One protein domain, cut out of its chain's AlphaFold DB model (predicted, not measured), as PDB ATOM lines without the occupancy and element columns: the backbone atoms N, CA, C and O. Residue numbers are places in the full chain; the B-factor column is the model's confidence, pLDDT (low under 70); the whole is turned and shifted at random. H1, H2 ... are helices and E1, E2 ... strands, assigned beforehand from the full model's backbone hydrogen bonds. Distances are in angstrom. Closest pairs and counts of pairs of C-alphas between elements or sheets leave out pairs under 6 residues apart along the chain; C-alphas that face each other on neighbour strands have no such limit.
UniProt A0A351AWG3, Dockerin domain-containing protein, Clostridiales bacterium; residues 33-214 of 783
ATOM      1  N   ASN A  33    -137.003 -79.712 104.647       42.97
ATOM      2  CA  ASN A  33    -136.287 -80.373 105.731       42.97
ATOM      3  C   ASN A  33    -137.282 -80.558 106.877       42.97
ATOM      4  O   ASN A  33    -138.189 -79.726 107.015       42.97
ATOM      5  N   LEU A  34    -137.114 -81.614 107.686       40.78
ATOM      6  CA  LEU A  34    -137.747 -81.675 109.007       40.78
ATOM      7  C   LEU A  34    -137.728 -80.263 109.624       40.78
ATOM      8  O   LEU A  34    -136.709 -79.568 109.484       40.78
ATOM      9  N   PRO A  35    -138.805 -79.800 110.291       38.78
ATOM     10  CA  PRO A  35    -138.674 -78.680 111.217       38.78
ATOM     11  C   PRO A  35    -137.427 -78.918 112.080       38.78
ATOM     12  O   PRO A  35    -136.983 -80.062 112.201       38.78
ATOM     13  N   ALA A  36    -136.845 -77.883 112.688       35.69
ATOM     14  CA  ALA A  36    -135.935 -78.124 113.803       35.69
ATOM     15  C   ALA A  36    -136.731 -78.869 114.888       35.69
ATOM     16  O   ALA A  36    -137.355 -78.267 115.754       35.69
ATOM     17  N   MET A  37    -136.803 -80.186 114.747       33.09
ATOM     18  CA  MET A  37    -137.314 -81.114 115.710       33.09
ATOM     19  C   MET A  37    -136.173 -81.250 116.665       33.09
ATOM     20  O   MET A  37    -135.060 -81.616 116.281       33.09
ATOM     21  N   ARG A  38    -136.443 -80.918 117.903       33.94
ATOM     22  CA  ARG A  38    -135.557 -81.295 118.961       33.94
ATOM     23  C   ARG A  38    -136.384 -81.800 120.109       33.94
ATOM     24  O   ARG A  38    -137.532 -81.388 120.264       33.94
ATOM     25  N   GLY A  39    -135.758 -82.687 120.887       39.34
ATOM     26  CA  GLY A  39    -136.149 -82.862 122.276       39.34
ATOM     27  C   GLY A  39    -136.432 -81.484 122.856       39.34
ATOM     28  O   GLY A  39    -135.687 -80.550 122.566       39.34
ATOM     29  N   SER A  40    -137.577 -81.374 123.515       27.73
ATOM     30  CA  SER A  40    -138.146 -80.199 124.169       27.73
ATOM     31  C   SER A  40    -137.387 -78.891 123.913       27.73
ATOM     32  O   SER A  40    -136.297 -78.672 124.448       27.73
ATOM     33  N   SER A  41    -137.961 -77.983 123.106       28.88
ATOM     34  CA  SER A  41    -137.434 -76.613 123.030       28.88
ATOM     35  C   SER A  41    -137.298 -76.068 124.452       28.88
ATOM     36  O   SER A  41    -138.158 -76.348 125.278       28.88
ATOM     37  N   VAL A  42    -136.269 -75.277 124.727       32.88
ATOM     38  CA  VAL A  42    -135.950 -74.762 126.068       32.88
ATOM     39  C   VAL A  42    -137.147 -74.037 126.729       32.88
ATOM     40  O   VAL A  42    -137.370 -74.175 127.922       32.88
ATOM     41  N   SER A  43    -138.059 -73.449 125.942       30.97
ATOM     42  CA  SER A  43    -139.344 -72.889 126.413       30.97
ATOM     43  C   SER A  43    -140.519 -73.884 126.582       30.97
ATOM     44  O   SER A  43    -141.650 -73.452 126.791       30.97
ATOM     45  N   GLU A  44    -140.289 -75.192 126.464       32.28
ATOM     46  CA  GLU A  44    -141.300 -76.271 126.499       32.28
ATOM     47  C   GLU A  44    -140.903 -77.512 127.309       32.28
ATOM     48  O   GLU A  44    -141.582 -78.533 127.232       32.28
ATOM     49  N   LEU A  45    -139.865 -77.439 128.141       31.02
ATOM     50  CA  LEU A  45    -139.758 -78.373 129.260       31.02
ATOM     51  C   LEU A  45    -140.782 -77.948 130.327       31.02
ATOM     52  O   LEU A  45    -140.505 -77.089 131.155       31.02
ATOM     53  N   GLY A  46    -141.998 -78.490 130.257       24.62
ATOM     54  CA  GLY A  46    -142.785 -78.773 131.461       24.62
ATOM     55  C   GLY A  46    -142.543 -80.248 131.746       24.62
ATOM     56  O   GLY A  46    -142.834 -81.066 130.883       24.62
ATOM     57  N   ILE A  47    -141.869 -80.629 132.829       25.14
ATOM     58  CA  ILE A  47    -142.329 -80.548 134.222       25.14
ATOM     59  C   ILE A  47    -141.223 -79.978 135.139       25.14
ATOM     60  O   ILE A  47    -140.050 -80.258 134.918       25.14
ATOM     61  N   SER A  48    -141.652 -79.271 136.196       27.95
ATOM     62  CA  SER A  48    -140.884 -78.795 137.362       27.95
ATOM     63  C   SER A  48    -139.866 -77.665 137.132       27.95
ATOM     64  O   SER A  48    -138.874 -77.811 136.429       27.95
ATOM     65  N   GLY A  49    -140.077 -76.547 137.814       25.97
ATOM     66  CA  GLY A  49    -139.024 -75.657 138.287       25.97
ATOM     67  C   GLY A  49    -138.535 -74.526 137.389       25.97
ATOM     68  O   GLY A  49    -137.416 -74.078 137.612       25.97
ATOM     69  N   LYS A  50    -139.331 -74.031 136.436       25.52
ATOM     70  CA  LYS A  50    -139.085 -73.108 135.310       25.52
ATOM     71  C   LYS A  50    -138.855 -73.846 133.987       25.52
ATOM     72  O   LYS A  50    -137.994 -74.720 133.917       25.52
ATOM     73  N   PRO A  51    -139.452 -73.380 132.864       28.88
ATOM     74  CA  PRO A  51    -138.766 -73.549 131.596       28.88
ATOM     75  C   PRO A  51    -137.415 -72.882 131.805       28.88
ATOM     76  O   PRO A  51    -137.373 -71.719 132.230       28.88
ATOM     77  N   LEU A  52    -136.314 -73.565 131.506       30.75
ATOM     78  CA  LEU A  52    -135.108 -72.816 131.219       30.75
ATOM     79  C   LEU A  52    -135.563 -71.757 130.211       30.75
ATOM     80  O   LEU A  52    -136.111 -72.073 129.156       30.75
ATOM     81  N   ARG A  53    -135.495 -70.468 130.543       33.41
ATOM     82  CA  ARG A  53    -135.723 -69.478 129.492       33.41
ATOM     83  C   ARG A  53    -134.658 -69.789 128.433       33.41
ATOM     84  O   ARG A  53    -133.604 -70.329 128.773       33.41
ATOM     85  N   ASP A  54    -134.814 -69.358 127.184       33.53
ATOM     86  CA  ASP A  54    -133.650 -69.314 126.271       33.53
ATOM     87  C   ASP A  54    -132.438 -68.580 126.919       33.53
ATOM     88  O   ASP A  54    -131.314 -68.669 126.437       33.53
ATOM     89  N   ALA A  55    -132.668 -67.859 128.031       34.31
ATOM     90  CA  ALA A  55    -131.686 -67.228 128.903       34.31
ATOM     91  C   ALA A  55    -131.014 -68.121 129.982       34.31
ATOM     92  O   ALA A  55    -129.993 -67.676 130.503       34.31
ATOM     93  N   ASP A  56    -131.530 -69.310 130.329       44.25
ATOM     94  CA  ASP A  56    -131.029 -70.137 131.448       44.25
ATOM     95  C   ASP A  56    -130.235 -71.387 130.986       44.25
ATOM     96  O   ASP A  56    -129.247 -71.739 131.630       44.25
ATOM     97  N   VAL A  57    -130.545 -72.000 129.824       58.44
ATOM     98  CA  VAL A  57    -129.621 -72.965 129.180       58.44
ATOM     99  C   VAL A  57    -128.531 -72.177 128.480       58.44
ATOM    100  O   VAL A  57    -128.723 -71.655 127.382       58.44
ATOM    101  N   SER A  58    -127.359 -72.110 129.099       68.94
ATOM    102  CA  SER A  58    -126.235 -71.373 128.538       68.94
ATOM    103  C   SER A  58    -124.980 -72.227 128.444       68.94
ATOM    104  O   SER A  58    -124.658 -73.037 129.315       68.94
ATOM    105  N   LEU A  59    -124.245 -72.032 127.353       77.81
ATOM    106  CA  LEU A  59    -122.845 -72.423 127.313       77.81
ATOM    107  C   LEU A  59    -122.070 -71.442 128.187       77.81
ATOM    108  O   LEU A  59    -122.100 -70.232 127.943       77.81
ATOM    109  N   LEU A  60    -121.337 -71.954 129.175       77.31
ATOM    110  CA  LEU A  60    -120.378 -71.146 129.915       77.31
ATOM    111  C   LEU A  60    -119.322 -70.612 128.937       77.31
ATOM    112  O   LEU A  60    -118.504 -71.362 128.402       77.31
ATOM    113  N   GLN A  61    -119.347 -69.301 128.688       69.62
ATOM    114  CA  GLN A  61    -118.394 -68.647 127.798       69.62
ATOM    115  C   GLN A  61    -117.198 -68.115 128.582       69.62
ATOM    116  O   GLN A  61    -117.320 -67.217 129.416       69.62
ATOM    117  N   THR A  62    -116.006 -68.620 128.266       60.44
ATOM    118  CA  THR A  62    -114.745 -68.074 128.776       60.44
ATOM    119  C   THR A  62    -113.720 -67.976 127.646       60.44
ATOM    120  O   THR A  62    -113.770 -68.725 126.675       60.44
ATOM    121  N   ASN A  63    -112.738 -67.079 127.773       58.28
ATOM    122  CA  ASN A  63    -111.579 -67.024 126.865       58.28
ATOM    123  C   ASN A  63    -110.540 -68.134 127.178       58.28
ATOM    124  O   ASN A  63    -109.341 -67.931 126.968       58.28
ATOM    125  N   GLY A  64    -110.987 -69.250 127.769       56.44
ATOM    126  CA  GLY A  64    -110.177 -70.374 128.244       56.44
ATOM    127  C   GLY A  64    -109.643 -71.277 127.127       56.44
ATOM    128  O   GLY A  64    -109.962 -71.113 125.949       56.44
ATOM    129  N   ALA A  65    -108.762 -72.210 127.496       61.31
ATOM    130  CA  ALA A  65    -108.005 -73.035 126.559       61.31
ATOM    131  C   ALA A  65    -108.842 -74.208 126.023       61.31
ATOM    132  O   ALA A  65    -108.923 -75.259 126.647       61.31
ATOM    133  N   ALA A  66    -109.427 -74.036 124.840       70.69
ATOM    134  CA  ALA A  66    -110.002 -75.138 124.082       70.69
ATOM    135  C   ALA A  66    -108.894 -76.150 123.711       70.69
ATOM    136  O   ALA A  66    -107.874 -75.780 123.115       70.69
ATOM    137  N   VAL A  67    -109.072 -77.415 124.084       75.94
ATOM    138  CA  VAL A  67    -108.100 -78.498 123.910       75.94
ATOM    139  C   VAL A  67    -108.543 -79.392 122.758       75.94
ATOM    140  O   VAL A  67    -109.667 -79.891 122.725       75.94
ATOM    141  N   LYS A  68    -107.643 -79.598 121.793       71.19
ATOM    142  CA  LYS A  68    -107.811 -80.633 120.770       71.19
ATOM    143  C   LYS A  68    -107.299 -81.957 121.321       71.19
ATOM    144  O   LYS A  68    -106.126 -82.030 121.687       71.19
ATOM    145  N   ASP A  69    -108.143 -82.977 121.293       70.69
ATOM    146  CA  ASP A  69    -107.776 -84.341 121.657       70.69
ATOM    147  C   ASP A  69    -108.062 -85.278 120.476       70.69
ATOM    148  O   ASP A  69    -109.188 -85.377 119.994       70.69
ATOM    149  N   ALA A  70    -107.010 -85.910 119.949       67.19
ATOM    150  CA  ALA A  70    -107.129 -86.811 118.808       67.19
ATOM    151  C   ALA A  70    -107.834 -88.122 119.182       67.19
ATOM    152  O   ALA A  70    -108.488 -88.706 118.321       67.19
ATOM    153  N   ASP A  71    -107.737 -88.541 120.444       69.81
ATOM    154  CA  ASP A  71    -108.358 -89.770 120.933       69.81
ATOM    155  C   ASP A  71    -109.877 -89.558 121.107       69.81
ATOM    156  O   ASP A  71    -110.671 -90.461 120.854       69.81
ATOM    157  N   LEU A  72    -110.307 -88.325 121.410       76.62
ATOM    158  CA  LEU A  72    -111.724 -87.940 121.451       76.62
ATOM    159  C   LEU A  72    -112.380 -87.962 120.060       76.62
ATOM    160  O   LEU A  72    -113.553 -88.297 119.935       76.62
ATOM    161  N   ASN A  73    -111.625 -87.660 118.997       74.62
ATOM    162  CA  ASN A  73    -112.136 -87.792 117.629       74.62
ATOM    163  C   ASN A  73    -112.424 -89.250 117.273       74.62
ATOM    164  O   ASN A  73    -113.403 -89.515 116.584       74.62
ATOM    165  N   GLU A  74    -111.576 -90.183 117.707       68.62
ATOM    166  CA  GLU A  74    -111.795 -91.611 117.462       68.62
ATOM    167  C   GLU A  74    -113.024 -92.129 118.221       68.62
ATOM    168  O   GLU A  74    -113.766 -92.925 117.662       68.62
ATOM    169  N   ALA A  75    -113.264 -91.625 119.436       65.50
ATOM    170  CA  ALA A  75    -114.383 -92.027 120.288       65.50
ATOM    171  C   ALA A  75    -115.729 -91.355 119.958       65.50
ATOM    172  O   ALA A  75    -116.762 -91.832 120.392       65.50
ATOM    173  N   LEU A  76    -115.746 -90.213 119.261       76.75
ATOM    174  CA  LEU A  76    -116.995 -89.497 118.950       76.75
ATOM    175  C   LEU A  76    -117.459 -89.662 117.512       76.75
ATOM    176  O   LEU A  76    -118.628 -89.432 117.226       76.75
ATOM    177  N   ASN A  77    -116.560 -89.975 116.582       69.62
ATOM    178  CA  ASN A  77    -116.963 -90.201 115.202       69.62
ATOM    179  C   ASN A  77    -117.599 -91.582 115.055       69.62
ATOM    180  O   ASN A  77    -117.067 -92.569 115.557       69.62
ATOM    181  N   VAL A  78    -118.604 -91.678 114.185       60.12
ATOM    182  CA  VAL A  78    -118.963 -92.968 113.575       60.12
ATOM    183  C   VAL A  78    -117.722 -93.655 112.972       60.12
ATOM    184  O   VAL A  78    -116.794 -92.970 112.516       60.12
ATOM    185  N   PRO A  79    -117.674 -94.997 112.873       56.00
ATOM    186  CA  PRO A  79    -116.516 -95.707 112.332       56.00
ATOM    187  C   PRO A  79    -116.053 -95.183 110.959       56.00
ATOM    188  O   PRO A  79    -116.736 -95.331 109.946       56.00
ATOM    189  N   GLY A  80    -114.847 -94.608 110.910       58.78
ATOM    190  CA  GLY A  80    -114.269 -94.015 109.694       58.78
ATOM    191  C   GLY A  80    -114.633 -92.545 109.443       58.78
ATOM    192  O   GLY A  80    -114.283 -92.019 108.383       58.78
ATOM    193  N   GLY A  81    -115.304 -91.889 110.392       69.06
ATOM    194  CA  GLY A  81    -115.567 -90.454 110.389       69.06
ATOM    195  C   GLY A  81    -114.291 -89.611 110.472       69.06
ATOM    196  O   GLY A  81    -113.191 -90.097 110.742       69.06
ATOM    197  N   THR A  82    -114.431 -88.325 110.153       81.19
ATOM    198  CA  THR A  82    -113.304 -87.376 110.051       81.19
ATOM    199  C   THR A  82    -113.568 -86.058 110.773       81.19
ATOM    200  O   THR A  82    -112.822 -85.098 110.581       81.19
ATOM    201  N   LEU A  83    -114.635 -85.990 111.578       85.00
ATOM    202  CA  LEU A  83    -114.987 -84.796 112.333       85.00
ATOM    203  C   LEU A  83    -113.913 -84.521 113.389       85.00
ATOM    204  O   LEU A  83    -113.424 -85.438 114.050       85.00
ATOM    205  N   GLU A  84    -113.533 -83.251 113.519       89.31
ATOM    206  CA  GLU A  84    -112.611 -82.795 114.556       89.31
ATOM    207  C   GLU A  84    -113.404 -82.150 115.693       89.31
ATOM    208  O   GLU A  84    -114.105 -81.157 115.482       89.31
ATOM    209  N   PHE A  85    -113.228 -82.683 116.895       88.81
ATOM    210  CA  PHE A  85    -113.822 -82.188 118.122       88.81
ATOM    211  C   PHE A  85    -112.803 -81.417 118.956       88.81
ATOM    212  O   PHE A  85    -111.589 -81.645 118.918       88.81
ATOM    213  N   VAL A  86    -113.319 -80.464 119.721       90.38
ATOM    214  CA  VAL A  86    -112.558 -79.672 120.683       90.38
ATOM    215  C   VAL A  86    -113.311 -79.690 122.000       90.38
ATOM    216  O   VAL A  86    -114.519 -79.476 122.007       90.38
ATOM    217  N   THR A  87    -112.615 -79.920 123.108       90.56
ATOM    218  CA  THR A  87    -113.210 -79.892 124.448       90.56
ATOM    219  C   THR A  87    -112.621 -78.768 125.296       90.56
ATOM    220  O   THR A  87    -111.577 -78.211 124.951       90.56
ATOM    221  N   MET A  88    -113.294 -78.377 126.375       87.12
ATOM    222  CA  MET A  88    -112.823 -77.324 127.279       87.12
ATOM    223  C   MET A  88    -112.134 -77.934 128.497       87.12
ATOM    224  O   MET A  88    -112.667 -78.853 129.090       87.12
ATOM    225  N   ASP A  89    -110.983 -77.407 128.910       87.12
ATOM    226  CA  ASP A  89    -110.318 -77.816 130.155       87.12
ATOM    227  C   ASP A  89    -109.936 -76.564 130.947       87.12
ATOM    228  O   ASP A  89    -108.882 -75.951 130.738       87.12
ATOM    229  N   TYR A  90    -110.861 -76.107 131.794       86.44
ATOM    230  CA  TYR A  90    -110.647 -74.932 132.634       86.44
ATOM    231  C   TYR A  90    -111.373 -75.037 133.993       86.44
ATOM    232  O   TYR A  90    -112.297 -74.262 134.270       86.44
ATOM    233  N   PRO A  91    -110.941 -75.968 134.871       80.88
ATOM    234  CA  PRO A  91    -111.683 -76.354 136.079       80.88
ATOM    235  C   PRO A  91    -111.896 -75.221 137.089       80.88
ATOM    236  O   PRO A  91    -112.910 -75.192 137.778       80.88
ATOM    237  N   ASP A  92    -110.984 -74.241 137.144       78.69
ATOM    238  CA  ASP A  92    -111.086 -73.073 138.038       78.69
ATOM    239  C   ASP A  92    -112.373 -72.240 137.800       78.69
ATOM    240  O   ASP A  92    -112.814 -71.490 138.679       78.69
ATOM    241  N   TYR A  93    -112.980 -72.377 136.616       77.06
ATOM    242  CA  TYR A  93    -114.219 -71.712 136.191       77.06
ATOM    243  C   TYR A  93    -115.356 -72.710 135.923       77.06
ATOM    244  O   TYR A  93    -116.299 -72.384 135.207       77.06
ATOM    245  N   GLY A  94    -115.238 -73.932 136.449       82.00
ATOM    246  CA  GLY A  94    -116.256 -74.968 136.309       82.00
ATOM    247  C   GLY A  94    -116.315 -75.635 134.937       82.00
ATOM    248  O   GLY A  94    -117.285 -76.326 134.669       82.00
ATOM    249  N   LEU A  95    -115.311 -75.471 134.067       86.75
ATOM    250  CA  LEU A  95    -115.278 -76.117 132.747       86.75
ATOM    251  C   LEU A  95    -114.391 -77.362 132.747       86.75
ATOM    252  O   LEU A  95    -113.198 -77.268 133.045       86.75
ATOM    253  N   PHE A  96    -114.949 -78.502 132.344       89.31
ATOM    254  CA  PHE A  96    -114.267 -79.797 132.342       89.31
ATOM    255  C   PHE A  96    -114.247 -80.438 130.945       89.31
ATOM    256  O   PHE A  96    -115.135 -80.178 130.125       89.31
ATOM    257  N   PRO A  97    -113.236 -81.272 130.643       91.06
ATOM    258  CA  PRO A  97    -113.154 -81.915 129.344       91.06
ATOM    259  C   PRO A  97    -114.126 -83.092 129.251       91.06
ATOM    260  O   PRO A  97    -114.349 -83.806 130.224       91.06
ATOM    261  N   TRP A  98    -114.644 -83.352 128.055       92.94
ATOM    262  CA  TRP A  98    -115.139 -84.682 127.711       92.94
ATOM    263  C   TRP A  98    -113.943 -85.621 127.563       92.94
ATOM    264  O   TRP A  98    -112.916 -85.243 126.996       92.94
ATOM    265  N   VAL A  99    -114.071 -86.840 128.079       89.62
ATOM    266  CA  VAL A  99    -112.986 -87.827 128.121       89.62
ATOM    267  C   VAL A  99    -113.399 -89.120 127.431       89.62
ATOM    268  O   VAL A  99    -114.562 -89.516 127.481       89.62
ATOM    269  N   VAL A 100    -112.433 -89.788 126.799       81.44
ATOM    270  CA  VAL A 100    -112.641 -91.099 126.171       81.44
ATOM    271  C   VAL A 100    -112.984 -92.139 127.240       81.44
ATOM    272  O   VAL A 100    -112.247 -92.297 128.217       81.44
ATOM    273  N   ASP A 101    -114.072 -92.874 127.029       79.88
ATOM    274  CA  ASP A 101    -114.531 -93.972 127.874       79.88
ATOM    275  C   ASP A 101    -114.850 -95.191 127.002       79.88
ATOM    276  O   ASP A 101    -115.978 -95.418 126.594       79.88
ATOM    277  N   GLY A 102    -113.830 -95.977 126.658       75.94
ATOM    278  CA  GLY A 102    -114.004 -97.099 125.733       75.94
ATOM    279  C   GLY A 102    -114.086 -96.639 124.275       75.94
ATOM    280  O   GLY A 102    -113.121 -96.068 123.772       75.94
ATOM    281  N   ASP A 103    -115.182 -96.971 123.597       68.44
ATOM    282  CA  ASP A 103    -115.477 -96.615 122.201       68.44
ATOM    283  C   ASP A 103    -116.326 -95.346 122.048       68.44
ATOM    284  O   ASP A 103    -116.631 -94.974 120.926       68.44
ATOM    285  N   HIS A 104    -116.642 -94.674 123.154       75.12
ATOM    286  CA  HIS A 104    -117.468 -93.473 123.225       75.12
ATOM    287  C   HIS A 104    -116.822 -92.436 124.160       75.12
ATOM    288  O   HIS A 104    -115.775 -92.688 124.770       75.12
ATOM    289  N   ALA A 105    -117.413 -91.246 124.283       83.44
ATOM    290  CA  ALA A 105    -116.955 -90.217 125.217       83.44
ATOM    291  C   ALA A 105    -117.957 -89.986 126.350       83.44
ATOM    292  O   ALA A 105    -119.164 -90.156 126.172       83.44
ATOM    293  N   LYS A 106    -117.461 -89.526 127.500       92.19
ATOM    294  CA  LYS A 106    -118.284 -89.103 128.638       92.19
ATOM    295  C   LYS A 106    -117.904 -87.730 129.171       92.19
ATOM    296  O   LYS A 106    -116.762 -87.291 129.012       92.19
ATOM    297  N   ALA A 107    -118.842 -87.083 129.847       94.38
ATOM    298  CA  ALA A 107    -118.610 -85.829 130.545       94.38
ATOM    299  C   ALA A 107    -117.590 -86.000 131.694       94.38
ATOM    300  O   ALA A 107    -117.698 -86.909 132.517       94.38
ATOM    301  N   GLY A 108    -116.580 -85.127 131.765       90.12
ATOM    302  CA  GLY A 108    -115.529 -85.176 132.789       90.12
ATOM    303  C   GLY A 108    -115.868 -84.474 134.105       90.12
ATOM    304  O   GLY A 108    -115.108 -84.607 135.060       90.12
ATOM    305  N   ASN A 109    -116.990 -83.752 134.173       88.31
ATOM    306  CA  ASN A 109    -117.546 -83.180 135.407       88.31
ATOM    307  C   ASN A 109    -118.486 -84.138 136.155       88.31
ATOM    308  O   ASN A 109    -119.169 -83.704 137.075       88.31
ATOM    309  N   SER A 110    -118.525 -85.417 135.773       83.00
ATOM    310  CA  SER A 110    -119.334 -86.421 136.465       83.00
ATOM    311  C   SER A 110    -118.965 -86.504 137.951       83.00
ATOM    312  O   SER A 110    -117.787 -86.668 138.288       83.00
ATOM    313  N   GLY A 111    -119.955 -86.353 138.836       75.56
ATOM    314  CA  GLY A 111    -119.759 -86.320 140.286       75.56
ATOM    315  C   GLY A 111    -119.102 -85.044 140.825       75.56
ATOM    316  O   GLY A 111    -118.574 -85.073 141.940       75.56
ATOM    317  N   ILE A 112    -119.032 -83.955 140.044       80.06
ATOM    318  CA  ILE A 112    -118.380 -82.695 140.444       80.06
ATOM    319  C   ILE A 112    -119.399 -81.556 140.550       80.06
ATOM    320  O   ILE A 112    -119.672 -80.855 139.570       80.06
ATOM    321  N   ASP A 113    -119.886 -81.326 141.768       75.00
ATOM    322  CA  ASP A 113    -120.879 -80.292 142.081       75.00
ATOM    323  C   ASP A 113    -120.362 -78.857 141.854       75.00
ATOM    324  O   ASP A 113    -119.208 -78.499 142.130       75.00
ATOM    325  N   GLY A 114    -121.262 -77.987 141.407       64.81
ATOM    326  CA  GLY A 114    -121.051 -76.572 141.115       64.81
ATOM    327  C   GLY A 114    -120.609 -75.727 142.307       64.81
ATOM    328  O   GLY A 114    -119.861 -74.761 142.112       64.81
ATOM    329  N   ASN A 115    -120.981 -76.112 143.536       65.25
ATOM    330  CA  ASN A 115    -120.576 -75.433 144.774       65.25
ATOM    331  C   ASN A 115    -119.050 -75.457 145.008       65.25
ATOM    332  O   ASN A 115    -118.519 -74.653 145.780       65.25
ATOM    333  N   GLN A 116    -118.329 -76.335 144.302       64.38
ATOM    334  CA  GLN A 116    -116.874 -76.459 144.371       64.38
ATOM    335  C   GLN A 116    -116.153 -75.451 143.463       64.38
ATOM    336  O   GLN A 116    -114.921 -75.383 143.468       64.38
ATOM    337  N   THR A 117    -116.895 -74.658 142.682       64.81
ATOM    338  CA  THR A 117    -116.353 -73.800 141.622       64.81
ATOM    339  C   THR A 117    -116.827 -72.353 141.737       64.81
ATOM    340  O   THR A 117    -117.815 -72.032 142.391       64.81
ATOM    341  N   SER A 118    -116.094 -71.436 141.101       63.78
ATOM    342  CA  SER A 118    -116.385 -69.997 141.169       63.78
ATOM    343  C   SER A 118    -117.643 -69.568 140.395       63.78
ATOM    344  O   SER A 118    -118.152 -68.472 140.633       63.78
ATOM    345  N   SER A 119    -118.138 -70.418 139.490       63.25
ATOM    346  CA  SER A 119    -119.337 -70.221 138.667       63.25
ATOM    347  C   SER A 119    -120.636 -70.626 139.364       63.25
ATOM    348  O   SER A 119    -121.697 -70.203 138.915       63.25
ATOM    349  N   GLY A 120    -120.569 -71.428 140.434       70.81
ATOM    350  CA  GLY A 120    -121.752 -72.019 141.072       70.81
ATOM    351  C   GLY A 120    -122.408 -73.153 140.270       70.81
ATOM    352  O   GLY A 120    -123.467 -73.616 140.661       70.81
ATOM    353  N   MET A 121    -121.784 -73.595 139.172       78.69
ATOM    354  CA  MET A 121    -122.184 -74.728 138.317       78.69
ATOM    355  C   MET A 121    -120.936 -75.305 137.635       78.69
ATOM    356  O   MET A 121    -119.961 -74.567 137.433       78.69
ATOM    357  N   THR A 122    -120.963 -76.575 137.230       86.62
ATOM    358  CA  THR A 122    -119.926 -77.176 136.376       86.62
ATOM    359  C   THR A 122    -120.483 -77.556 135.008       86.62
ATOM    360  O   THR A 122    -121.675 -77.789 134.845       86.62
ATOM    361  N   GLN A 123    -119.632 -77.587 133.983       90.44
ATOM    362  CA  GLN A 123    -120.036 -77.960 132.636       90.44
ATOM    363  C   GLN A 123    -118.909 -78.684 131.897       90.44
ATOM    364  O   GLN A 123    -117.799 -78.158 131.773       90.44
ATOM    365  N   SER A 124    -119.199 -79.864 131.346       92.75
ATOM    366  CA  SER A 124    -118.338 -80.494 130.342       92.75
ATOM    367  C   SER A 124    -118.776 -80.098 128.948       92.75
ATOM    368  O   SER A 124    -119.898 -80.412 128.565       92.75
ATOM    369  N   GLN A 125    -117.902 -79.475 128.155       92.12
ATOM    370  CA  GLN A 125    -118.227 -79.036 126.790       92.12
ATOM    371  C   GLN A 125    -117.384 -79.757 125.737       92.12
ATOM    372  O   GLN A 125    -116.157 -79.813 125.850       92.12
ATOM    373  N   VAL A 126    -118.023 -80.246 124.675       92.94
ATOM    374  CA  VAL A 126    -117.358 -80.714 123.454       92.94
ATOM    375  C   VAL A 126    -118.013 -80.081 122.237       92.94
ATOM    376  O   VAL A 126    -119.228 -79.924 122.183       92.94
ATOM    377  N   MET A 127    -117.204 -79.663 121.268       92.31
ATOM    378  CA  MET A 127    -117.653 -78.857 120.142       92.31
ATOM    379  C   MET A 127    -117.113 -79.372 118.817       92.31
ATOM    380  O   MET A 127    -115.951 -79.763 118.715       92.31
ATOM    381  N   LEU A 128    -117.939 -79.246 117.787       91.38
ATOM    382  CA  LEU A 128    -117.612 -79.405 116.379       91.38
ATOM    383  C   LEU A 128    -117.794 -78.053 115.685       91.38
ATOM    384  O   LEU A 128    -118.761 -77.339 115.935       91.38
ATOM    385  N   SER A 129    -116.886 -77.673 114.792       90.75
ATOM    386  CA  SER A 129    -117.060 -76.484 113.946       90.75
ATOM    387  C   SER A 129    -116.810 -76.849 112.493       90.75
ATOM    388  O   SER A 129    -115.804 -77.482 112.173       90.75
ATOM    389  N   GLY A 130    -117.722 -76.453 111.612       87.25
ATOM    390  CA  GLY A 130    -117.664 -76.845 110.211       87.25
ATOM    391  C   GLY A 130    -118.615 -76.053 109.328       87.25
ATOM    392  O   GLY A 130    -119.455 -75.290 109.802       87.25
ATOM    393  N   TYR A 131    -118.448 -76.233 108.021       86.38
ATOM    394  CA  TYR A 131    -119.374 -75.713 107.025       86.38
ATOM    395  C   TYR A 131    -120.419 -76.781 106.700       86.38
ATOM    396  O   TYR A 131    -120.055 -77.886 106.293       86.38
ATOM    397  N   PHE A 132    -121.693 -76.429 106.834       81.56
ATOM    398  CA  PHE A 132    -122.844 -77.264 106.508       81.56
ATOM    399  C   PHE A 132    -123.430 -76.821 105.168       81.56
ATOM    400  O   PHE A 132    -123.612 -75.629 104.903       81.56
ATOM    401  N   ASN A 133    -123.691 -77.782 104.290       77.75
ATOM    402  CA  ASN A 133    -124.424 -77.554 103.054       77.75
ATOM    403  C   ASN A 133    -125.928 -77.530 103.330       77.75
ATOM    404  O   ASN A 133    -126.402 -78.010 104.357       77.75
ATOM    405  N   ASP A 134    -126.675 -76.975 102.381       69.88
ATOM    406  CA  ASP A 134    -128.133 -77.009 102.429       69.88
ATOM    407  C   ASP A 134    -128.640 -78.456 102.460       69.88
ATOM    408  O   ASP A 134    -128.126 -79.301 101.726       69.88
ATOM    409  N   GLY A 135    -129.625 -78.725 103.318       60.44
ATOM    410  CA  GLY A 135    -130.175 -80.065 103.513       60.44
ATOM    411  C   GLY A 135    -129.321 -81.004 104.368       60.44
ATOM    412  O   GLY A 135    -129.580 -82.198 104.344       60.44
ATOM    413  N   GLN A 136    -128.332 -80.516 105.127       73.94
ATOM    414  CA  GLN A 136    -127.557 -81.356 106.050       73.94
ATOM    415  C   GLN A 136    -128.094 -81.315 107.489       73.94
ATOM    416  O   GLN A 136    -128.678 -80.330 107.939       73.94
ATOM    417  N   ALA A 137    -127.884 -82.409 108.215       71.62
ATOM    418  CA  ALA A 137    -128.226 -82.579 109.619       71.62
ATOM    419  C   ALA A 137    -127.015 -83.068 110.417       71.62
ATOM    420  O   ALA A 137    -126.052 -83.603 109.865       71.62
ATOM    421  N   VAL A 138    -127.077 -82.884 111.731       77.38
ATOM    422  CA  VAL A 138    -126.149 -83.498 112.682       77.38
ATOM    423  C   VAL A 138    -126.893 -84.616 113.383       77.38
ATOM    424  O   VAL A 138    -127.939 -84.363 113.976       77.38
ATOM    425  N   SER A 139    -126.339 -85.822 113.318       75.00
ATOM    426  CA  SER A 139    -126.828 -87.003 114.026       75.00
ATOM    427  C   SER A 139    -125.793 -87.449 115.049       75.00
ATOM    428  O   SER A 139    -124.595 -87.346 114.790       75.00
ATOM    429  N   PHE A 140    -126.243 -87.916 116.209       78.56
ATOM    430  CA  PHE A 140    -125.381 -88.477 117.250       78.56
ATOM    431  C   PHE A 140    -126.149 -89.463 118.130       78.56
ATOM    432  O   PHE A 140    -127.382 -89.430 118.184       78.56
ATOM    433  N   ARG A 141    -125.426 -90.324 118.849       71.75
ATOM    434  CA  ARG A 141    -125.968 -91.138 119.939       71.75
ATOM    435  C   ARG A 141    -125.573 -90.576 121.287       71.75
ATOM    436  O   ARG A 141    -124.471 -90.064 121.459       71.75
ATOM    437  N   PHE A 142    -126.479 -90.683 122.245       82.88
ATOM    438  CA  PHE A 142    -126.237 -90.209 123.596       82.88
ATOM    439  C   PHE A 142    -126.940 -91.083 124.630       82.88
ATOM    440  O   PHE A 142    -127.901 -91.790 124.319       82.88
ATOM    441  N   ARG A 143    -126.437 -91.001 125.859       81.62
ATOM    442  CA  ARG A 143    -127.026 -91.559 127.078       81.62
ATOM    443  C   ARG A 143    -126.923 -90.493 128.163       81.62
ATOM    444  O   ARG A 143    -125.932 -89.762 128.197       81.62
ATOM    445  N   VAL A 144    -127.909 -90.419 129.046       83.50
ATOM    446  CA  VAL A 144    -127.875 -89.563 130.238       83.50
ATOM    447  C   VAL A 144    -128.283 -90.408 131.435       83.50
ATOM    448  O   VAL A 144    -129.198 -91.214 131.334       83.50
ATOM    449  N   SER A 145    -127.571 -90.273 132.541       83.25
ATOM    450  CA  SER A 145    -127.972 -90.838 133.826       83.25
ATOM    451  C   SER A 145    -127.581 -89.808 134.861       83.25
ATOM    452  O   SER A 145    -126.405 -89.651 135.175       83.25
ATOM    453  N   CYS A 146    -128.551 -89.011 135.275       78.69
ATOM    454  CA  CYS A 146    -128.373 -87.928 136.229       78.69
ATOM    455  C   CYS A 146    -129.691 -87.663 136.948       78.69
ATOM    456  O   CYS A 146    -130.700 -88.315 136.664       78.69
ATOM    457  N   GLN A 147    -129.689 -86.703 137.865       70.50
ATOM    458  CA  GLN A 147    -130.900 -86.291 138.550       70.50
ATOM    459  C   GLN A 147    -131.983 -85.864 137.541       70.50
ATOM    460  O   GLN A 147    -131.731 -85.123 136.590       70.50
ATOM    461  N   SER A 148    -133.200 -86.383 137.718       60.06
ATOM    462  CA  SER A 148    -134.363 -86.003 136.904       60.06
ATOM    463  C   SER A 148    -135.157 -84.842 137.505       60.06
ATOM    464  O   SER A 148    -136.012 -84.281 136.825       60.06
ATOM    465  N   ALA A 149    -134.915 -84.513 138.779       49.41
ATOM    466  CA  ALA A 149    -135.563 -83.406 139.472       49.41
ATOM    467  C   ALA A 149    -135.061 -82.058 138.924       49.41
ATOM    468  O   ALA A 149    -133.865 -81.868 138.739       49.41
ATOM    469  N   GLU A 150    -135.987 -81.139 138.642       49.34
ATOM    470  CA  GLU A 150    -135.724 -79.711 138.390       49.34
ATOM    471  C   GLU A 150    -134.745 -79.345 137.242       49.34
ATOM    472  O   GLU A 150    -134.321 -78.195 137.149       49.34
ATOM    473  N   ASN A 151    -134.402 -80.263 136.320       52.88
ATOM    474  CA  ASN A 151    -133.439 -80.015 135.223       52.88
ATOM    475  C   ASN A 151    -132.114 -79.383 135.710       52.88
ATOM    476  O   ASN A 151    -131.527 -78.547 135.017       52.88
ATOM    477  N   THR A 152    -131.670 -79.753 136.909       66.31
ATOM    478  CA  THR A 152    -130.440 -79.273 137.556       66.31
ATOM    479  C   THR A 152    -129.206 -79.763 136.809       66.31
ATOM    480  O   THR A 152    -128.338 -78.978 136.409       66.31
ATOM    481  N   ASP A 153    -129.228 -81.055 136.491       80.38
ATOM    482  CA  ASP A 153    -128.229 -81.737 135.694       80.38
ATOM    483  C   ASP A 153    -128.806 -82.104 134.332       80.38
ATOM    484  O   ASP A 153    -129.860 -82.732 134.218       80.38
ATOM    485  N   TYR A 154    -128.123 -81.719 133.259       82.88
ATOM    486  CA  TYR A 154    -128.637 -81.985 131.920       82.88
ATOM    487  C   TYR A 154    -127.549 -82.021 130.859       82.88
ATOM    488  O   TYR A 154    -126.578 -81.263 130.884       82.88
ATOM    489  N   LEU A 155    -127.760 -82.860 129.849       87.38
ATOM    490  CA  LEU A 155    -127.072 -82.782 128.568       87.38
ATOM    491  C   LEU A 155    -127.856 -81.854 127.643       87.38
ATOM    492  O   LEU A 155    -128.997 -82.145 127.318       87.38
ATOM    493  N   ALA A 156    -127.241 -80.789 127.144       83.94
ATOM    494  CA  ALA A 156    -127.806 -79.936 126.104       83.94
ATOM    495  C   ALA A 156    -126.922 -79.923 124.860       83.94
ATOM    496  O   ALA A 156    -125.704 -80.076 124.939       83.94
ATOM    497  N   VAL A 157    -127.533 -79.686 123.699       81.19
ATOM    498  CA  VAL A 157    -126.798 -79.403 122.458       81.19
ATOM    499  C   VAL A 157    -127.109 -77.994 121.952       81.19
ATOM    500  O   VAL A 157    -128.165 -77.428 122.230       81.19
ATOM    501  N   PHE A 158    -126.202 -77.384 121.205       81.06
ATOM    502  CA  PHE A 158    -126.290 -75.986 120.789       81.06
ATOM    503  C   PHE A 158    -125.857 -75.836 119.340       81.06
ATOM    504  O   PHE A 158    -124.997 -76.584 118.883       81.06
ATOM    505  N   VAL A 159    -126.429 -74.854 118.646       78.75
ATOM    506  CA  VAL A 159    -125.965 -74.371 117.340       78.75
ATOM    507  C   VAL A 159    -125.668 -72.887 117.485       78.75
ATOM    508  O   VAL A 159    -126.557 -72.113 117.821       78.75
ATOM    509  N   ASP A 160    -124.417 -72.483 117.289       80.06
ATOM    510  CA  ASP A 160    -123.964 -71.091 117.438       80.06
ATOM    511  C   ASP A 160    -124.360 -70.447 118.778       80.06
ATOM    512  O   ASP A 160    -124.694 -69.264 118.858       80.06
ATOM    513  N   ASN A 161    -124.276 -71.235 119.855       76.00
ATOM    514  CA  ASN A 161    -124.711 -70.911 121.220       76.00
ATOM    515  C   ASN A 161    -126.225 -70.824 121.441       76.00
ATOM    516  O   ASN A 161    -126.635 -70.639 122.583       76.00
ATOM    517  N   ALA A 162    -127.055 -70.980 120.409       68.75
ATOM    518  CA  ALA A 162    -128.484 -71.162 120.610       68.75
ATOM    519  C   ALA A 162    -128.721 -72.602 121.082       68.75
ATOM    520  O   ALA A 162    -128.315 -73.538 120.378       68.75
ATOM    521  N   PRO A 163    -129.328 -72.816 122.262       63.97
ATOM    522  CA  PRO A 163    -129.732 -74.151 122.648       63.97
ATOM    523  C   PRO A 163    -130.790 -74.600 121.662       63.97
ATOM    524  O   PRO A 163    -131.571 -73.797 121.153       63.97
ATOM    525  N   VAL A 164    -130.820 -75.890 121.377       62.03
ATOM    526  CA  VAL A 164    -131.911 -76.386 120.549       62.03
ATOM    527  C   VAL A 164    -132.701 -77.517 121.279       62.03
ATOM    528  O   VAL A 164    -133.828 -77.751 120.882       62.03
ATOM    529  N   ALA A 165    -132.155 -78.215 122.308       61.31
ATOM    530  CA  ALA A 165    -132.631 -79.431 123.040       61.31
ATOM    531  C   ALA A 165    -131.742 -79.686 124.257       61.31
ATOM    532  O   ALA A 165    -130.528 -79.443 124.177       61.31
ATOM    533  N   ALA A 166    -132.345 -80.291 125.280       73.56
ATOM    534  CA  ALA A 166    -131.679 -80.850 126.443       73.56
ATOM    535  C   ALA A 166    -132.344 -82.162 126.914       73.56
ATOM    536  O   ALA A 166    -133.485 -82.442 126.548       73.56
ATOM    537  N   TRP A 167    -131.616 -82.945 127.711       76.00
ATOM    538  CA  TRP A 167    -132.029 -84.218 128.305       76.00
ATOM    539  C   TRP A 167    -131.488 -84.333 129.737       76.00
ATOM    540  O   TRP A 167    -130.314 -84.039 129.961       76.00
ATOM    541  N   CYS A 168    -132.307 -84.811 130.670       74.38
ATOM    542  CA  CYS A 168    -131.960 -85.092 132.070       74.38
ATOM    543  C   CYS A 168    -132.506 -86.473 132.487       74.38
ATOM    544  O   CYS A 168    -133.143 -87.157 131.680       74.38
ATOM    545  N   GLY A 169    -132.273 -86.883 133.737       74.31
ATOM    546  CA  GLY A 169    -132.779 -88.154 134.254       74.31
ATOM    547  C   GLY A 169    -132.072 -89.384 133.678       74.31
ATOM    548  O   GLY A 169    -130.886 -89.341 133.344       74.31
ATOM    549  N   GLU A 170    -132.821 -90.482 133.557       75.00
ATOM    550  CA  GLU A 170    -132.351 -91.766 133.027       75.00
ATOM    551  C   GLU A 170    -132.782 -91.952 131.568       75.00
ATOM    552  O   GLU A 170    -133.915 -92.326 131.256       75.00
ATOM    553  N   VAL A 171    -131.842 -91.716 130.662       68.19
ATOM    554  CA  VAL A 171    -131.992 -91.880 129.219       68.19
ATOM    555  C   VAL A 171    -130.995 -92.928 128.751       68.19
ATOM    556  O   VAL A 171    -129.797 -92.655 128.668       68.19
ATOM    557  N   ASP A 172    -131.485 -94.126 128.422       67.38
ATOM    558  CA  ASP A 172    -130.648 -95.159 127.805       67.38
ATOM    559  C   ASP A 172    -130.202 -94.734 126.396       67.38
ATOM    560  O   ASP A 172    -130.749 -93.808 125.793       67.38
ATOM    561  N   TRP A 173    -129.184 -95.408 125.866       70.31
ATOM    562  CA  TRP A 173    -128.590 -95.080 124.581       70.31
ATOM    563  C   TRP A 173    -129.618 -94.955 123.453       70.31
ATOM    564  O   TRP A 173    -130.181 -95.950 122.992       70.31
ATOM    565  N   GLN A 174    -129.744 -93.752 122.907       59.62
ATOM    566  CA  GLN A 174    -130.601 -93.463 121.758       59.62
ATOM    567  C   GLN A 174    -129.916 -92.515 120.773       59.62
ATOM    568  O   GLN A 174    -128.849 -91.970 121.056       59.62
ATOM    569  N   SER A 175    -130.511 -92.347 119.593       60.44
ATOM    570  CA  SER A 175    -130.023 -91.444 118.548       60.44
ATOM    571  C   SER A 175    -130.846 -90.163 118.507       60.44
ATOM    572  O   SER A 175    -132.064 -90.195 118.654       60.44
ATOM    573  N   PHE A 176    -130.188 -89.045 118.226       63.72
ATOM    574  CA  PHE A 176    -130.834 -87.765 117.991       63.72
ATOM    575  C   PHE A 176    -130.273 -87.100 116.732       63.72
ATOM    576  O   PHE A 176    -129.064 -87.116 116.507       63.72
ATOM    577  N   SER A 177    -131.149 -86.516 115.908       62.09
ATOM    578  CA  SER A 177    -130.771 -85.849 114.661       62.09
ATOM    579  C   SER A 177    -131.544 -84.549 114.473       62.09
ATOM    580  O   SER A 177    -132.750 -84.506 114.705       62.09
ATOM    581  N   PHE A 178    -130.855 -83.489 114.047       60.84
ATOM    582  CA  PHE A 178    -131.467 -82.188 113.781       60.84
ATOM    583  C   PHE A 178    -130.844 -81.510 112.551       60.84
ATOM    584  O   PHE A 178    -129.627 -81.597 112.351       60.84
ATOM    585  N   PRO A 179    -131.648 -80.823 111.716       63.25
ATOM    586  CA  PRO A 179    -131.136 -80.096 110.560       63.25
ATOM    587  C   PRO A 179    -130.289 -78.894 110.993       63.25
ATOM    588  O   PRO A 179    -130.577 -78.240 111.996       63.25
ATOM    589  N   VAL A 180    -129.276 -78.566 110.193       64.69
ATOM    590  CA  VAL A 180    -128.444 -77.370 110.358       64.69
ATOM    591  C   VAL A 180    -128.560 -76.534 109.090       64.69
ATOM    592  O   VAL A 180    -128.512 -77.059 107.979       64.69
ATOM    593  N   SER A 181    -128.757 -75.222 109.240       69.25
ATOM    594  CA  SER A 181    -128.822 -74.324 108.088       69.25
ATOM    595  C   SER A 181    -127.519 -74.345 107.286       69.25
ATOM    596  O   SER A 181    -126.447 -74.629 107.813       69.25
ATOM    597  N   ALA A 182    -127.599 -74.016 105.997       67.94
ATOM    598  CA  ALA A 182    -126.403 -73.883 105.179       67.94
ATOM    599  C   ALA A 182    -125.528 -72.723 105.686       67.94
ATOM    600  O   ALA A 182    -125.989 -71.580 105.754       67.94
ATOM    601  N   GLY A 183    -124.256 -72.991 105.972       71.88
ATOM    602  CA  GLY A 183    -123.344 -71.985 106.508       71.88
ATOM    603  C   GLY A 183    -122.253 -72.556 107.404       71.88
ATOM    604  O   GLY A 183    -122.160 -73.761 107.622       71.88
ATOM    605  N   GLU A 184    -121.395 -71.670 107.907       83.12
ATOM    606  CA  GLU A 184    -120.462 -72.016 108.981       83.12
ATOM    607  C   GLU A 184    -121.221 -72.027 110.304       83.12
ATOM    608  O   GLU A 184    -121.806 -71.010 110.673       83.12
ATOM    609  N   HIS A 185    -121.184 -73.160 111.002       84.25
ATOM    610  CA  HIS A 185    -121.838 -73.330 112.292       84.25
ATOM    611  C   HIS A 185    -120.907 -74.020 113.289       84.25
ATOM    612  O   HIS A 185    -120.043 -74.830 112.924       84.25
ATOM    613  N   GLN A 186    -121.111 -73.713 114.565       90.19
ATOM    614  CA  GLN A 186    -120.548 -74.455 115.682       90.19
ATOM    615  C   GLN A 186    -121.644 -75.247 116.382       90.19
ATOM    616  O   GLN A 186    -122.653 -74.686 116.803       90.19
ATOM    617  N   ILE A 187    -121.405 -76.543 116.545       90.38
ATOM    618  CA  ILE A 187    -122.251 -77.437 117.323       90.38
ATOM    619  C   ILE A 187    -121.542 -77.717 118.637       90.38
ATOM    620  O   ILE A 187    -120.366 -78.078 118.617       90.38
ATOM    621  N   ALA A 188    -122.225 -77.550 119.762       91.69
ATOM    622  CA  ALA A 188    -121.668 -77.863 121.074       91.69
ATOM    623  C   ALA A 188    -122.594 -78.805 121.831       91.69
ATOM    624  O   ALA A 188    -123.799 -78.586 121.827       91.69
ATOM    625  N   TRP A 189    -122.033 -79.805 122.499       93.94
ATOM    626  CA  TRP A 189    -122.711 -80.623 123.497       93.94
ATOM    627  C   TRP A 189    -122.151 -80.257 124.863       93.94
ATOM    628  O   TRP A 189    -120.931 -80.184 125.040       93.94
ATOM    629  N   ALA A 190    -123.039 -80.002 125.814       92.75
ATOM    630  CA  ALA A 190    -122.674 -79.593 127.153       92.75
ATOM    631  C   ALA A 190    -123.462 -80.390 128.185       92.75
ATOM    632  O   ALA A 190    -124.686 -80.303 128.209       92.75
ATOM    633  N   TYR A 191    -122.761 -81.135 129.034       92.25
ATOM    634  CA  TYR A 191    -123.359 -81.686 130.244       92.25
ATOM    635  C   TYR A 191    -123.128 -80.699 131.382       92.25
ATOM    636  O   TYR A 191    -121.976 -80.396 131.696       92.25
ATOM    637  N   THR A 192    -124.204 -80.147 131.925       88.56
ATOM    638  CA  THR A 192    -124.189 -79.143 132.993       88.56
ATOM    639  C   THR A 192    -124.572 -79.823 134.291       88.56
ATOM    640  O   THR A 192    -125.492 -80.635 134.274       88.56
ATOM    641  N   LYS A 193    -123.855 -79.493 135.366       83.88
ATOM    642  CA  LYS A 193    -124.176 -79.899 136.728       83.88
ATOM    643  C   LYS A 193    -124.371 -78.669 137.602       83.88
ATOM    644  O   LYS A 193    -123.564 -77.730 137.530       83.88
ATOM    645  N   ASP A 194    -125.412 -78.664 138.413       75.56
ATOM    646  CA  ASP A 194    -125.669 -77.590 139.364       75.56
ATOM    647  C   ASP A 194    -124.861 -77.769 140.669       75.56
ATOM    648  O   ASP A 194    -123.847 -78.469 140.704       75.56
ATOM    649  N   ALA A 195    -125.220 -77.031 141.720       70.06
ATOM    650  CA  ALA A 195    -124.445 -76.942 142.948       70.06
ATOM    651  C   ALA A 195    -124.681 -78.079 143.958       70.06
ATOM    652  O   ALA A 195    -123.901 -78.131 144.913       70.06
ATOM    653  N   ASP A 196    -125.676 -78.954 143.775       67.44
ATOM    654  CA  ASP A 196    -126.164 -79.841 144.837       67.44
ATOM    655  C   ASP A 196    -126.543 -81.250 144.337       67.44
ATOM    656  O   ASP A 196    -127.171 -81.405 143.308       67.44
ATOM    657  N   THR A 197    -126.250 -82.273 145.155       63.91
ATOM    658  CA  THR A 197    -126.703 -83.680 145.024       63.91
ATOM    659  C   THR A 197    -126.250 -84.430 143.750       63.91
ATOM    660  O   THR A 197    -126.314 -83.952 142.626       63.91
ATOM    661  N   SER A 198    -125.781 -85.674 143.904       71.12
ATOM    662  CA  SER A 198    -125.481 -86.569 142.771       71.12
ATOM    663  C   SER A 198    -126.442 -87.757 142.793       71.12
ATOM    664  O   SER A 198    -126.463 -88.514 143.767       71.12
ATOM    665  N   GLU A 199    -127.207 -87.945 141.719       66.25
ATOM    666  CA  GLU A 199    -128.117 -89.080 141.519       66.25
ATOM    667  C   GLU A 199    -127.824 -89.796 140.194       66.25
ATOM    668  O   GLU A 199    -127.239 -89.228 139.270       66.25
ATOM    669  N   GLY A 200    -128.219 -91.067 140.100       72.75
ATOM    670  CA  GLY A 200    -127.852 -91.915 138.966       72.75
ATOM    671  C   GLY A 200    -126.333 -92.107 138.868       72.75
ATOM    672  O   GLY A 200    -125.632 -92.210 139.878       72.75
ATOM    673  N   GLU A 201    -125.814 -92.181 137.646       83.00
ATOM    674  CA  GLU A 201    -124.371 -92.176 137.364       83.00
ATOM    675  C   GLU A 201    -123.789 -90.756 137.238       83.00
ATOM    676  O   GLU A 201    -122.584 -90.613 137.018       83.00
ATOM    677  N   ASP A 202    -124.627 -89.729 137.396       86.31
ATOM    678  CA  ASP A 202    -124.283 -88.309 137.362       86.31
ATOM    679  C   ASP A 202    -123.415 -87.927 136.152       86.31
ATOM    680  O   ASP A 202    -122.296 -87.419 136.279       86.31
ATOM    681  N   CYS A 203    -123.855 -88.328 134.959       89.56
ATOM    682  CA  CYS A 203    -123.043 -88.248 133.756       89.56
ATOM    683  C   CYS A 203    -123.883 -88.260 132.471       89.56
ATOM    684  O   CYS A 203    -125.014 -88.750 132.416       89.56
ATOM    685  N   ALA A 204    -123.264 -87.778 131.395       92.25
ATOM    686  CA  ALA A 204    -123.741 -87.959 130.036       92.25
ATOM    687  C   ALA A 204    -122.650 -88.567 129.154       92.25
ATOM    688  O   ALA A 204    -121.456 -88.297 129.327       92.25
ATOM    689  N   TRP A 205    -123.085 -89.347 128.170       90.75
ATOM    690  CA  TRP A 205    -122.233 -89.975 127.169       90.75
ATOM    691  C   TRP A 205    -122.651 -89.555 125.767       90.75
ATOM    692  O   TRP A 205    -123.829 -89.301 125.507       90.75
ATOM    693  N   LEU A 206    -121.672 -89.496 124.869       89.25
ATOM    694  CA  LEU A 206    -121.827 -89.090 123.480       89.25
ATOM    695  C   LEU A 206    -121.017 -90.036 122.592       89.25
ATOM    696  O   LEU A 206    -119.891 -90.395 122.936       89.25
ATOM    697  N   ASP A 207    -121.603 -90.431 121.467       68.94
ATOM    698  CA  ASP A 207    -121.015 -91.356 120.499       68.94
ATOM    699  C   ASP A 207    -121.629 -91.140 119.102       68.94
ATOM    700  O   ASP A 207    -122.622 -90.420 118.955       68.94
ATOM    701  N   ASP A 208    -121.067 -91.784 118.079       75.56
ATOM    702  CA  ASP A 208    -121.618 -91.900 116.726       75.56
ATOM    703  C   ASP A 208    -122.045 -90.549 116.114       75.56
ATOM    704  O   ASP A 208    -123.078 -90.431 115.449       75.56
ATOM    705  N   VAL A 209    -121.253 -89.497 116.337       80.44
ATOM    706  CA  VAL A 209    -121.496 -88.177 115.760       80.44
ATOM    707  C   VAL A 209    -121.144 -88.198 114.273       80.44
ATOM    708  O   VAL A 209    -120.020 -88.522 113.872       80.44
ATOM    709  N   GLU A 210    -122.097 -87.792 113.441       80.19
ATOM    710  CA  GLU A 210    -121.931 -87.673 111.997       80.19
ATOM    711  C   GLU A 210    -122.730 -86.503 111.408       80.19
ATOM    712  O   GLU A 210    -123.734 -86.044 111.958       80.19
ATOM    713  N   ILE A 211    -122.271 -86.017 110.252       83.00
ATOM    714  CA  ILE A 211    -123.046 -85.102 109.407       83.00
ATOM    715  C   ILE A 211    -123.755 -85.948 108.356       83.00
ATOM    716  O   ILE A 211    -123.101 -86.610 107.546       83.00
ATOM    717  N   THR A 212    -125.080 -85.902 108.359       74.88
ATOM    718  CA  THR A 212    -125.943 -86.650 107.442       74.88
ATOM    719  C   THR A 212    -126.710 -85.701 106.530       74.88
ATOM    720  O   THR A 212    -126.704 -84.483 106.712       74.88
ATOM    721  N   GLU A 213    -127.375 -86.246 105.517       70.75
ATOM    722  CA  GLU A 213    -128.427 -85.504 104.826       70.75
ATOM    723  C   GLU A 213    -129.659 -85.477 105.742       70.75
ATOM    724  O   GLU A 213    -130.088 -86.520 106.244       70.75
ATOM    725  N   ALA A 214    -130.212 -84.288 105.976       61.97
ATOM    726  CA  ALA A 214    -131.448 -84.108 106.712       61.97
ATOM    727  C   ALA A 214    -132.548 -84.915 106.030       61.97
ATOM    728  O   ALA A 214    -132.691 -84.903 104.804       61.97
TER     729      ALA A 214
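What this domain is: This is residues 33 to 214 of the 783 residues of the protein "Dockerin domain-containing protein" of Clostridiales bacterium (UniProt A0A351AWG3). A strongly twisted sheet folds over on itself into a sandwich, only partly face to face, with E1, E2, E5, E7, E8 and E10 in one layer and E3, E4, E6, E9 and E11 in the other. E3 joins the layers by pairing with both E4 and E5, and the sheet curls round the short helix H1 near that end. The printed part has 182 residues with one named helix and eleven named strands; along the chain E1 comes first, then H1, then the other ten strands, E2 through E11, by number; the branched sheet has both parallel and antiparallel neighbour pairs, and the class is mostly strand. The whole is compact, with a radius of gyration of the C-alphas of 15.2 A, and spans 42 by 35 by 32 A.

How they stand to each other: Residues 33 to 65 hold no named element. E1, residues 66 to 68, is an edge strand antiparallel to E2, residues 85 to 88, with N 67 and O 87 2.8 A apart. H1, residues 70 to 76, is on the sheet; every O i to N i+4 pair in it is within hydrogen-bond range. Its closest C-alphas to E4, residues 104 to 107, are those of Ala 75 and His 104, 4.5 A apart. E3, residues 95 to 101, and E4 form a hairpin, with N 99 and O 106 at 2.9 A. E5, residues 122 to 132, has E2 and E3 on one side and E10, residues 183 to 193, on the other side. E5 is antiparallel to E2, with N 127 and O 86 at 2.8 A, and parallel to E3, with N 96 and O 123 at 2.9 A. E5 and E10 are antiparallel, with N 124 and O 191 at 2.8 A. E6, residues 136 to 145, has the edge strand E9, residues 170 to 180, on one side and E11, residues 203 to 213, on the other side. Both are antiparallel to E6: N 140 and O 176 are 2.9 A apart, N 137 and O 212 2.8 A. E9 bends by 79 degrees at residue 173. E7, residues 154 to 159, and the edge strand E8, residues 162 to 167, form a hairpin, with N 155 and O 167 at 2.8 A. E7 is antiparallel to E10, with N 156 and O 190 at 2.8 A, and E4 to E11, with N 105 and O 206 at 2.9 A. The closest C-alphas of E7 and E11 are those of Leu 155 and Ala 204, 6.3 A apart.

Where its parts are: E1 begins at C-alpha 66, (-110.002, -75.138, 124.082). E5 measures 30.0 A, E6 29.4 A, E9 27.1 A, E10 31.3 A and E11 29.6 A. E11 ends at C-alpha 213, (-128.427, -85.504, 104.826).

The domain as a whole: The two C-alphas farthest apart, those of Gln 116 and Asp 134, are 43.4 A apart. The printed part has no cut, and the link E4 to E5 is long, with 14 residues. Mean pLDDT of the printed part is 70.4; 74 residues are under 70, among them residues 33 to 58 and 174 to 182.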